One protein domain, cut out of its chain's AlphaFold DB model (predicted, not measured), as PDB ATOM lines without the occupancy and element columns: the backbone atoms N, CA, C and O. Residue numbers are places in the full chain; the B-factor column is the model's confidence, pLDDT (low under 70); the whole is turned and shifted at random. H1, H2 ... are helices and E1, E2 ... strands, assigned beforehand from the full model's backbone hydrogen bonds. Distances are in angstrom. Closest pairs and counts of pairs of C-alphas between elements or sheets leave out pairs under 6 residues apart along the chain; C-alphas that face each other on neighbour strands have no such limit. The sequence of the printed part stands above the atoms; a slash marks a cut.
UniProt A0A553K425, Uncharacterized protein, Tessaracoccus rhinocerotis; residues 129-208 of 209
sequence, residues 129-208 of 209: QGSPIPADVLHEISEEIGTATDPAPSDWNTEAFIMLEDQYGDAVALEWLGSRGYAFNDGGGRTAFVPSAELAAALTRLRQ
ATOM      1  N   GLN A 129     -20.779   8.023   6.369       42.03
ATOM      2  CA  GLN A 129     -20.012   7.713   5.172       42.03
ATOM      3  C   GLN A 129     -20.409   8.741   4.111       42.03
ATOM      4  O   GLN A 129     -21.492   8.662   3.532       42.03
ATOM      5  N   GLY A 130     -19.566   9.755   3.923       41.91
ATOM      6  CA  GLY A 130     -19.818  10.810   2.956       41.91
ATOM      7  C   GLY A 130     -19.831  10.245   1.539       41.91
ATOM      8  O   GLY A 130     -18.936   9.504   1.141       41.91
ATOM      9  N   SER A 131     -20.846  10.617   0.758       46.28
ATOM     10  CA  SER A 131     -20.727  10.590  -0.703       46.28
ATOM     11  C   SER A 131     -19.486  11.391  -1.133       46.28
ATOM     12  O   SER A 131     -19.099  12.297  -0.390       46.28
ATOM     13  N   PRO A 132     -18.890  11.120  -2.314       53.00
ATOM     14  CA  PRO A 132     -17.772  11.910  -2.828       53.00
ATOM     15  C   PRO A 132     -18.083  13.399  -2.696       53.00
ATOM     16  O   PRO A 132     -19.113  13.868  -3.197       53.00
ATOM     17  N   ILE A 133     -17.246  14.121  -1.955       58.81
ATOM     18  CA  ILE A 133     -17.522  15.517  -1.644       58.81
ATOM     19  C   ILE A 133     -17.258  16.337  -2.905       58.81
ATOM     20  O   ILE A 133     -16.237  16.133  -3.568       58.81
ATOM     21  N   PRO A 134     -18.157  17.266  -3.262       67.56
ATOM     22  CA  PRO A 134     -17.894  18.206  -4.340       67.56
ATOM     23  C   PRO A 134     -16.552  18.932  -4.131       67.56
ATOM     24  O   PRO A 134     -16.249  19.390  -3.030       67.56
ATOM     25  N   ALA A 135     -15.723  19.012  -5.177       59.94
ATOM     26  CA  ALA A 135     -14.354  19.535  -5.085       59.94
ATOM     27  C   ALA A 135     -14.282  20.992  -4.586       59.94
ATOM     28  O   ALA A 135     -13.308  21.384  -3.951       59.94
ATOM     29  N   ASP A 136     -15.324  21.781  -4.843       67.00
ATOM     30  CA  ASP A 136     -15.515  23.133  -4.319       67.00
ATOM     31  C   ASP A 136     -15.661  23.149  -2.792       67.00
ATOM     32  O   ASP A 136     -15.011  23.952  -2.127       67.00
ATOM     33  N   VAL A 137     -16.426  22.211  -2.224       72.19
ATOM     34  CA  VAL A 137     -16.602  22.090  -0.768       72.19
ATOM     35  C   VAL A 137     -15.300  21.646  -0.097       72.19
ATOM     36  O   VAL A 137     -14.933  22.192   0.938       72.19
ATOM     37  N   LEU A 138     -14.562  20.699  -0.689       64.56
ATOM     38  CA  LEU A 138     -13.242  20.279  -0.185       64.56
ATOM     39  C   LEU A 138     -12.223  21.420  -0.193       64.56
ATOM     40  O   LEU A 138     -11.454  21.567   0.756       64.56
ATOM     41  N   HIS A 139     -12.223  22.225  -1.253       69.00
ATOM     42  CA  HIS A 139     -11.354  23.390  -1.340       69.00
ATOM     43  C   HIS A 139     -11.674  24.410  -0.240       69.00
ATOM     44  O   HIS A 139     -10.760  24.837   0.462       69.00
ATOM     45  N   GLU A 140     -12.957  24.718  -0.021       72.38
ATOM     46  CA  GLU A 140     -13.398  25.633   1.041       72.38
ATOM     47  C   GLU A 140     -13.018  25.110   2.438       72.38
ATOM     48  O   GLU A 140     -12.482  25.852   3.259       72.38
ATOM     49  N   ILE A 141     -13.183  23.803   2.688       73.19
ATOM     50  CA  ILE A 141     -12.722  23.160   3.929       73.19
ATOM     51  C   ILE A 141     -11.217  23.352   4.118       73.19
ATOM     52  O   ILE A 141     -10.783  23.695   5.214       73.19
ATOM     53  N   SER A 142     -10.419  23.128   3.072       66.25
ATOM     54  CA  SER A 142      -8.963  23.259   3.138       66.25
ATOM     55  C   SER A 142      -8.526  24.688   3.471       66.25
ATOM     56  O   SER A 142      -7.646  24.874   4.312       66.25
ATOM     57  N   GLU A 143      -9.163  25.698   2.870       73.19
ATOM     58  CA  GLU A 143      -8.863  27.106   3.152       73.19
ATOM     59  C   GLU A 143      -9.229  27.498   4.592       73.19
ATOM     60  O   GLU A 143      -8.443  28.154   5.287       73.19
ATOM     61  N   GLU A 144     -10.393  27.069   5.077       75.69
ATOM     62  CA  GLU A 144     -10.841  27.394   6.433       75.69
ATOM     63  C   GLU A 144     -10.041  26.648   7.508       75.69
ATOM     64  O   GLU A 144      -9.620  27.247   8.498       75.69
ATOM     65  N   ILE A 145      -9.734  25.367   7.291       74.31
ATOM     66  CA  ILE A 145      -8.852  24.581   8.168       74.31
ATOM     67  C   ILE A 145      -7.441  25.170   8.185       74.31
ATOM     68  O   ILE A 145      -6.854  25.321   9.253       74.31
ATOM     69  N   GLY A 146      -6.906  25.552   7.023       67.94
ATOM     70  CA  GLY A 146      -5.562  26.122   6.903       67.94
ATOM     71  C   GLY A 146      -5.390  27.473   7.604       67.94
ATOM     72  O   GLY A 146      -4.260  27.901   7.845       67.94
ATOM     73  N   THR A 147      -6.491  28.148   7.946       73.44
ATOM     74  CA  THR A 147      -6.487  29.419   8.687       73.44
ATOM     75  C   THR A 147      -6.925  29.274  10.147       73.44
ATOM     76  O   THR A 147      -6.750  30.211  10.932       73.44
ATOM     77  N   ALA A 148      -7.441  28.109  10.541       74.56
ATOM     78  CA  ALA A 148      -7.832  27.819  11.909       74.56
ATOM     79  C   ALA A 148      -6.601  27.699  12.816       74.56
ATOM     80  O   ALA A 148      -5.676  26.935  12.553       74.56
ATOM     81  N   THR A 149      -6.588  28.464  13.905       77.06
ATOM     82  CA  THR A 149      -5.481  28.465  14.881       77.06
ATOM     83  C   THR A 149      -5.958  28.335  16.322       77.06
ATOM     84  O   THR A 149      -5.141  28.243  17.238       77.06
ATOM     85  N   ASP A 150      -7.275  28.320  16.536       83.56
ATOM     86  CA  ASP A 150      -7.847  28.283  17.871       83.56
ATOM     87  C   ASP A 150      -7.788  26.850  18.417       83.56
ATOM     88  O   ASP A 150      -8.403  25.947  17.846       83.56
ATOM     89  N   PRO A 151      -7.092  26.599  19.537       83.75
ATOM     90  CA  PRO A 151      -7.091  25.277  20.142       83.75
ATOM     91  C   PRO A 151      -8.504  24.935  20.625       83.75
ATOM     92  O   PRO A 151      -9.155  25.734  21.304       83.75
ATOM     93  N   ALA A 152      -8.973  23.729  20.318       82.31
ATOM     94  CA  ALA A 152     -10.262  23.245  20.783       82.31
ATOM     95  C   ALA A 152     -10.195  22.969  22.297       82.31
ATOM     96  O   ALA A 152      -9.392  22.136  22.734       82.31
ATOM     97  N   PRO A 153     -11.042  23.609  23.121       82.25
ATOM     98  CA  PRO A 153     -11.087  23.335  24.549       82.25
ATOM     99  C   PRO A 153     -11.326  21.849  24.845       82.25
ATOM    100  O   PRO A 153     -12.159  21.184  24.225       82.25
ATOM    101  N   SER A 154     -10.591  21.317  25.822       76.62
ATOM    102  CA  SER A 154     -10.634  19.896  26.185       76.62
ATOM    103  C   SER A 154     -11.976  19.451  26.778       76.62
ATOM    104  O   SER A 154     -12.247  18.259  26.853       76.62
ATOM    105  N   ASP A 155     -12.805  20.392  27.233       79.62
ATOM    106  CA  ASP A 155     -14.142  20.157  27.791       79.62
ATOM    107  C   ASP A 155     -15.255  20.157  26.727       79.62
ATOM    108  O   ASP A 155     -16.431  19.952  27.042       79.62
ATOM    109  N   TRP A 156     -14.920  20.397  25.457       79.88
ATOM    110  CA  TRP A 156     -15.883  20.328  24.365       79.88
ATOM    111  C   TRP A 156     -16.102  18.881  23.929       79.88
ATOM    112  O   TRP A 156     -15.231  18.272  23.307       79.88
ATOM    113  N   ASN A 157     -17.290  18.354  24.219       79.94
ATOM    114  CA  ASN A 157     -17.697  17.023  23.784       79.94
ATOM    115  C   ASN A 157     -18.035  17.010  22.290       79.94
ATOM    116  O   ASN A 157     -18.739  17.893  21.798       79.94
ATOM    117  N   THR A 158     -17.570  15.976  21.600       78.94
ATOM    118  CA  THR A 158     -17.914  15.706  20.204       78.94
ATOM    119  C   THR A 158     -19.337  15.169  20.124       78.94
ATOM    120  O   THR A 158     -19.667  14.169  20.761       78.94
ATOM    121  N   GLU A 159     -20.196  15.840  19.358       79.12
ATOM    122  CA  GLU A 159     -21.586  15.418  19.148       79.12
ATOM    123  C   GLU A 159     -21.711  14.441  17.974       79.12
ATOM    124  O   GLU A 159     -22.545  13.538  18.000       79.12
ATOM    125  N   ALA A 160     -20.883  14.610  16.940       73.06
ATOM    126  CA  ALA A 160     -20.790  13.692  15.810       73.06
ATOM    127  C   ALA A 160     -19.413  13.785  15.142       73.06
ATOM    128  O   ALA A 160     -18.730  14.796  15.275       73.06
ATOM    129  N   PHE A 161     -19.047  12.762  14.375       67.75
ATOM    130  CA  PHE A 161     -17.894  12.799  13.480       67.75
ATOM    131  C   PHE A 161     -18.372  12.834  12.031       67.75
ATOM    132  O   PHE A 161     -19.347  12.171  11.670       67.75
ATOM    133  N   ILE A 162     -17.667  13.597  11.206       66.00
ATOM    134  CA  ILE A 162     -17.803  13.591   9.756       66.00
ATOM    135  C   ILE A 162     -16.457  13.164   9.193       66.00
ATOM    136  O   ILE A 162     -15.456  13.828   9.443       66.00
ATOM    137  N   MET A 163     -16.433  12.060   8.451       63.47
ATOM    138  CA  MET A 163     -15.263  11.700   7.660       63.47
ATOM    139  C   MET A 163     -15.451  12.271   6.264       63.47
ATOM    140  O   MET A 163     -16.475  12.024   5.625       63.47
ATOM    141  N   LEU A 164     -14.484  13.060   5.824       59.38
ATOM    142  CA  LEU A 164     -14.501  13.700   4.527       59.38
ATOM    143  C   LEU A 164     -13.361  13.130   3.699       59.38
ATOM    144  O   LEU A 164     -12.216  13.233   4.120       59.38
ATOM    145  N   GLU A 165     -13.678  12.532   2.557       53.81
ATOM    146  CA  GLU A 165     -12.690  11.973   1.638       53.81
ATOM    147  C   GLU A 165     -12.644  12.816   0.368       53.81
ATOM    148  O   GLU A 165     -13.688  13.182  -0.191       53.81
ATOM    149  N   ASP A 166     -11.437  13.144  -0.078       48.34
ATOM    150  CA  ASP A 166     -11.246  13.783  -1.366       48.34
ATOM    151  C   ASP A 166     -11.272  12.775  -2.527       48.34
ATOM    152  O   ASP A 166     -11.428  11.565  -2.356       48.34
ATOM    153  N   GLN A 167     -11.137  13.283  -3.752       42.84
ATOM    154  CA  GLN A 167     -11.125  12.455  -4.962       42.84
ATOM    155  C   GLN A 167      -9.906  11.520  -5.077       42.84
ATOM    156  O   GLN A 167      -9.870  10.685  -5.984       42.84
ATOM    157  N   TYR A 168      -8.914  11.675  -4.201       41.28
ATOM    158  CA  TYR A 168      -7.692  10.879  -4.127       41.28
ATOM    159  C   TYR A 168      -7.712   9.874  -2.961       41.28
ATOM    160  O   TYR A 168      -6.841   9.010  -2.902       41.28
ATOM    161  N   GLY A 169      -8.738   9.920  -2.103       44.09
ATOM    162  CA  GLY A 169      -8.888   9.048  -0.936       44.09
ATOM    163  C   GLY A 169      -8.235   9.600   0.334       44.09
ATOM    164  O   GLY A 169      -8.203   8.897   1.348       44.09
ATOM    165  N   ASP A 170      -7.749  10.844   0.300       45.41
ATOM    166  CA  ASP A 170      -7.260  11.530   1.489       45.41
ATOM    167  C   ASP A 170      -8.444  11.887   2.379       45.41
ATOM    168  O   ASP A 170      -9.445  12.448   1.926       45.41
ATOM    169  N   ALA A 171      -8.336  11.539   3.660       55.91
ATOM    170  CA  ALA A 171      -9.431  11.656   4.606       55.91
ATOM    171  C   ALA A 171      -9.134  12.717   5.671       55.91
ATOM    172  O   ALA A 171      -8.096  12.667   6.333       55.91
ATOM    173  N   VAL A 172     -10.080  13.627   5.901       60.88
ATOM    174  CA  VAL A 172     -10.094  14.517   7.065       60.88
ATOM    175  C   VAL A 172     -11.293  14.193   7.951       60.88
ATOM    176  O   VAL A 172     -12.440  14.153   7.507       60.88
ATOM    177  N   ALA A 173     -11.022  13.951   9.232       69.56
ATOM    178  CA  ALA A 173     -12.057  13.755  10.235       69.56
ATOM    179  C   ALA A 173     -12.400  15.098  10.888       69.56
ATOM    180  O   ALA A 173     -11.546  15.719  11.523       69.56
ATOM    181  N   LEU A 174     -13.656  15.520  10.759       73.25
ATOM    182  CA  LEU A 174     -14.201  16.670  11.468       73.25
ATOM    183  C   LEU A 174     -15.075  16.217  12.629       73.25
ATOM    184  O   LEU A 174     -16.036  15.465  12.473       73.25
ATOM    185  N   GLU A 175     -14.783  16.743  13.804       82.25
ATOM    186  CA  GLU A 175     -15.599  16.636  14.997       82.25
ATOM    187  C   GLU A 175     -16.634  17.751  14.994       82.25
ATOM    188  O   GLU A 175     -16.292  18.926  15.075       82.25
ATOM    189  N   TRP A 176     -17.914  17.410  14.925       84.38
ATOM    190  CA  TRP A 176     -18.980  18.382  15.103       84.38
ATOM    191  C   TRP A 176     -19.212  18.655  16.589       84.38
ATOM    192  O   TRP A 176     -19.465  17.740  17.375       84.38
ATOM    193  N   LEU A 177     -19.170  19.933  16.960       87.31
ATOM    194  CA  LEU A 177     -19.234  20.414  18.343       87.31
ATOM    195  C   LEU A 177     -20.564  21.127  18.641       87.31
ATOM    196  O   LEU A 177     -20.633  22.043  19.468       87.31
ATOM    197  N   GLY A 178     -21.620  20.768  17.907       87.00
ATOM    198  CA  GLY A 178     -22.925  21.408  18.015       87.00
ATOM    199  C   GLY A 178     -22.916  22.831  17.451       87.00
ATOM    200  O   GLY A 178     -22.446  23.092  16.342       87.00
ATOM    201  N   SER A 179     -23.433  23.784  18.226       86.25
ATOM    202  CA  SER A 179     -23.445  25.209  17.866       86.25
ATOM    203  C   SER A 179     -22.076  25.893  17.955       86.25
ATOM    204  O   SER A 179     -21.970  27.072  17.622       86.25
ATOM    205  N   ARG A 180     -21.041  25.186  18.426       86.88
ATOM    206  CA  ARG A 180     -19.691  25.735  18.641       86.88
ATOM    207  C   ARG A 180     -18.791  25.625  17.411       86.88
ATOM    208  O   ARG A 180     -17.693  26.163  17.435       86.88
ATOM    209  N   GLY A 181     -19.257  24.955  16.357       91.44
ATOM    210  CA  GLY A 181     -18.506  24.744  15.125       91.44
ATOM    211  C   GLY A 181     -17.967  23.324  15.020       91.44
ATOM    212  O   GLY A 181     -18.661  22.357  15.355       91.44
ATOM    213  N   TYR A 182     -16.743  23.222  14.518       88.31
ATOM    214  CA  TYR A 182     -16.074  21.968  14.213       88.31
ATOM    215  C   TYR A 182     -14.669  21.950  14.804       88.31
ATOM    216  O   TYR A 182     -14.087  22.998  15.071       88.31
ATOM    217  N   ALA A 183     -14.130  20.760  15.021       85.94
ATOM    218  CA  ALA A 183     -12.730  20.576  15.360       85.94
ATOM    219  C   ALA A 183     -12.094  19.494  14.490       85.94
ATOM    220  O   ALA A 183     -12.780  18.620  13.968       85.94
ATOM    221  N   PHE A 184     -10.782  19.561  14.335       79.56
ATOM    222  CA  PHE A 184      -9.969  18.573  13.638       79.56
ATOM    223  C   PHE A 184      -8.648  18.394  14.392       79.56
ATOM    224  O   PHE A 184      -8.331  19.165  15.301       79.56
ATOM    225  N   ASN A 185      -7.893  17.358  14.043       73.50
ATOM    226  CA  ASN A 185      -6.557  17.140  14.586       73.50
ATOM    227  C   ASN A 185      -5.516  17.565  13.545       73.50
ATOM    228  O   ASN A 185      -5.525  17.041  12.432       73.50
ATOM    229  N   ASP A 186      -4.648  18.512  13.896       65.50
ATOM    230  CA  ASP A 186      -3.617  19.073  13.008       65.50
ATOM    231  C   ASP A 186      -2.211  18.496  13.259       65.50
ATOM    232  O   ASP A 186      -1.220  18.976  12.710       65.50
ATOM    233  N   GLY A 187      -2.109  17.474  14.115       52.12
ATOM    234  CA  GLY A 187      -0.847  16.871  14.547       52.12
ATOM    235  C   GLY A 187      -0.159  17.604  15.705       52.12
ATOM    236  O   GLY A 187       0.640  16.993  16.415       52.12
ATOM    237  N   GLY A 188      -0.489  18.876  15.953       58.88
ATOM    238  CA  GLY A 188      -0.097  19.633  17.147       58.88
ATOM    239  C   GLY A 188      -1.138  19.560  18.268       58.88
ATOM    240  O   GLY A 188      -0.813  19.760  19.442       58.88
ATOM    241  N   GLY A 189      -2.380  19.233  17.920       68.62
ATOM    242  CA  GLY A 189      -3.465  19.013  18.856       68.62
ATOM    243  C   GLY A 189      -4.826  19.096  18.180       68.62
ATOM    244  O   GLY A 189      -4.970  18.994  16.965       68.62
ATOM    245  N   ARG A 190      -5.856  19.257  19.010       78.56
ATOM    246  CA  ARG A 190      -7.224  19.474  18.549       78.56
ATOM    247  C   ARG A 190      -7.408  20.966  18.282       78.56
ATOM    248  O   ARG A 190      -7.292  21.763  19.213       78.56
ATOM    249  N   THR A 191      -7.738  21.323  17.050       80.94
ATOM    250  CA  THR A 191      -7.925  22.706  16.597       80.94
ATOM    251  C   THR A 191      -9.382  22.904  16.209       80.94
ATOM    252  O   THR A 191      -9.967  22.077  15.513       80.94
ATOM    253  N   ALA A 192     -10.001  23.959  16.731       88.00
ATOM    254  CA  ALA A 192     -11.387  24.310  16.479       88.00
ATOM    255  C   ALA A 192     -11.489  25.394  15.407       88.00
ATOM    256  O   ALA A 192     -10.645  26.281  15.303       88.00
ATOM    257  N   PHE A 193     -12.578  25.353  14.648       89.69
ATOM    258  CA  PHE A 193     -12.946  26.409  13.723       89.69
ATOM    259  C   PHE A 193     -14.464  26.544  13.619       89.69
ATOM    260  O   PHE A 193     -15.230  25.599  13.844       89.69
ATOM    261  N   VAL A 194     -14.906  27.750  13.280       92.44
ATOM    262  CA  VAL A 194     -16.303  28.032  12.952       92.44
ATOM    263  C   VAL A 194     -16.368  28.229  11.441       92.44
ATOM    264  O   VAL A 194     -15.823  29.227  10.976       92.44
ATOM    265  N   PRO A 195     -17.003  27.311  10.692       88.94
ATOM    266  CA  PRO A 195     -17.049  27.399   9.242       88.94
ATOM    267  C   PRO A 195     -17.813  28.640   8.776       88.94
ATOM    268  O   PRO A 195     -18.697  29.141   9.489       88.94
ATOM    269  N   SER A 196     -17.555  29.076   7.544       91.19
ATOM    270  CA  SER A 196     -18.395  30.043   6.848       91.19
ATOM    271  C   SER A 196     -19.859  29.571   6.821       91.19
ATOM    272  O   SER A 196     -20.177  28.389   6.977       91.19
ATOM    273  N   ALA A 197     -20.800  30.493   6.609       91.00
ATOM    274  CA  ALA A 197     -22.212  30.119   6.489       91.00
ATOM    275  C   ALA A 197     -22.467  29.163   5.305       91.00
ATOM    276  O   ALA A 197     -23.385  28.340   5.365       91.00
ATOM    277  N   GLU A 198     -21.666  29.275   4.244       88.88
ATOM    278  CA  GLU A 198     -21.748  28.433   3.053       88.88
ATOM    279  C   GLU A 198     -21.221  27.025   3.350       88.88
ATOM    280  O   GLU A 198     -21.971  26.050   3.191       88.88
ATOM    281  N   LEU A 199     -20.023  26.924   3.934       86.25
ATOM    282  CA  LEU A 199     -19.438  25.662   4.367       86.25
ATOM    283  C   LEU A 199     -20.285  24.966   5.443       86.25
ATOM    284  O   LEU A 199     -20.540  23.763   5.361       86.25
ATOM    285  N   ALA A 200     -20.820  25.703   6.418       88.81
ATOM    286  CA  ALA A 200     -21.715  25.156   7.438       88.81
ATOM    287  C   ALA A 200     -22.965  24.507   6.816       88.81
ATOM    288  O   ALA A 200     -23.410  23.434   7.245       88.81
ATOM    289  N   ALA A 201     -23.536  25.139   5.783       88.12
ATOM    290  CA  ALA A 201     -24.674  24.592   5.055       88.12
ATOM    291  C   ALA A 201     -24.281  23.348   4.242       88.12
ATOM    292  O   ALA A 201     -25.044  22.380   4.211       88.12
ATOM    293  N   ALA A 202     -23.097  23.342   3.620       84.56
ATOM    294  CA  ALA A 202     -22.571  22.185   2.899       84.56
ATOM    295  C   ALA A 202     -22.337  20.985   3.831       84.56
ATOM    296  O   ALA A 202     -22.884  19.907   3.585       84.56
ATOM    297  N   LEU A 203     -21.639  21.187   4.952       82.50
ATOM    298  CA  LEU A 203     -21.406  20.162   5.972       82.50
ATOM    299  C   LEU A 203     -22.720  19.648   6.575       82.50
ATOM    300  O   LEU A 203     -22.860  18.455   6.830       82.50
ATOM    301  N   THR A 204     -23.725  20.510   6.757       84.69
ATOM    302  CA  THR A 204     -25.055  20.078   7.221       84.69
ATOM    303  C   THR A 204     -25.741  19.152   6.216       84.69
ATOM    304  O   THR A 204     -26.326  18.151   6.627       84.69
ATOM    305  N   ARG A 205     -25.659  19.449   4.912       81.56
ATOM    306  CA  ARG A 205     -26.214  18.578   3.861       81.56
ATOM    307  C   ARG A 205     -25.524  17.214   3.845       81.56
ATOM    308  O   ARG A 205     -26.221  16.206   3.830       81.56
ATOM    309  N   LEU A 206     -24.191  17.193   3.932       73.25
ATOM    310  CA  LEU A 206     -23.394  15.958   3.986       73.25
ATOM    311  C   LEU A 206     -23.719  15.088   5.206       73.25
ATOM    312  O   LEU A 206     -23.565  13.876   5.162       73.25
ATOM    313  N   ARG A 207     -24.198  15.688   6.300       72.25
ATOM    314  CA  ARG A 207     -24.619  14.935   7.487       72.25
ATOM    315  C   ARG A 207     -26.004  14.304   7.397       72.25
ATOM    316  O   ARG A 207     -26.357  13.503   8.258       72.25
ATOM    317  N   GLN A 208     -26.820  14.746   6.451       70.44
ATOM    318  CA  GLN A 208     -28.199  14.283   6.281       70.44
ATOM    319  C   GLN A 208     -28.342  13.277   5.132       70.44
ATOM    320  O   GLN A 208     -29.395  12.647   5.030       70.44
TER     321      GLN A 208
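AT A GLANCE: This is residues 129 to 208 of the 209 residues of an uncharacterized protein of Tessaracoccus rhinocerotis (UniProt A0A553K425). A strongly twisted four-strand sheet has H1 packed across it, while H2 touches H1 and only grazes the sheet; residues 148 to 159 link H1 to E1. The printed part has 80 residues with elements H1 E1 E2 E3 E4 H2, class mixed; the strands form a meander, each the antiparallel neighbour of the one before. It is compact, radius of gyration of the C-alphas 11.8 A, spanning 32 by 25 by 21 A.

HOW THE PARTS SIT: H1, residues 135 to 147, is on the sheet of E1, 160 to 165, E2, 171 to 176, E3, 182 to 185, and E4, 190 to 193, its height 9.3 A. N 162 and O 174, 2.8 A, N 175 and O 183, 2.7 A, and N 184 and O 191, 2.9 A, are within hydrogen-bond range. H2, residues 197 to 206, touches H1 residues 137 to 141 alone, closest C-alphas Val 137 and Leu 199, 6.9 A, at a steep tilt of 56 degrees, opposite ways. In both helices every O i to N i+4 pair is within range.

IN THESE COORDINATES: H1, 18.7 A long, begins at C-alpha 135 (-14.354, 19.535, -5.085); H2, 14.4 A, ends at C-alpha 206 (-23.394, 15.958, 3.986).

THE WHOLE: The printed part has no cut; the H1 to E1 link is long. Mean pLDDT of the printed part is 72.8, with residues 161 to 173 among those under 70.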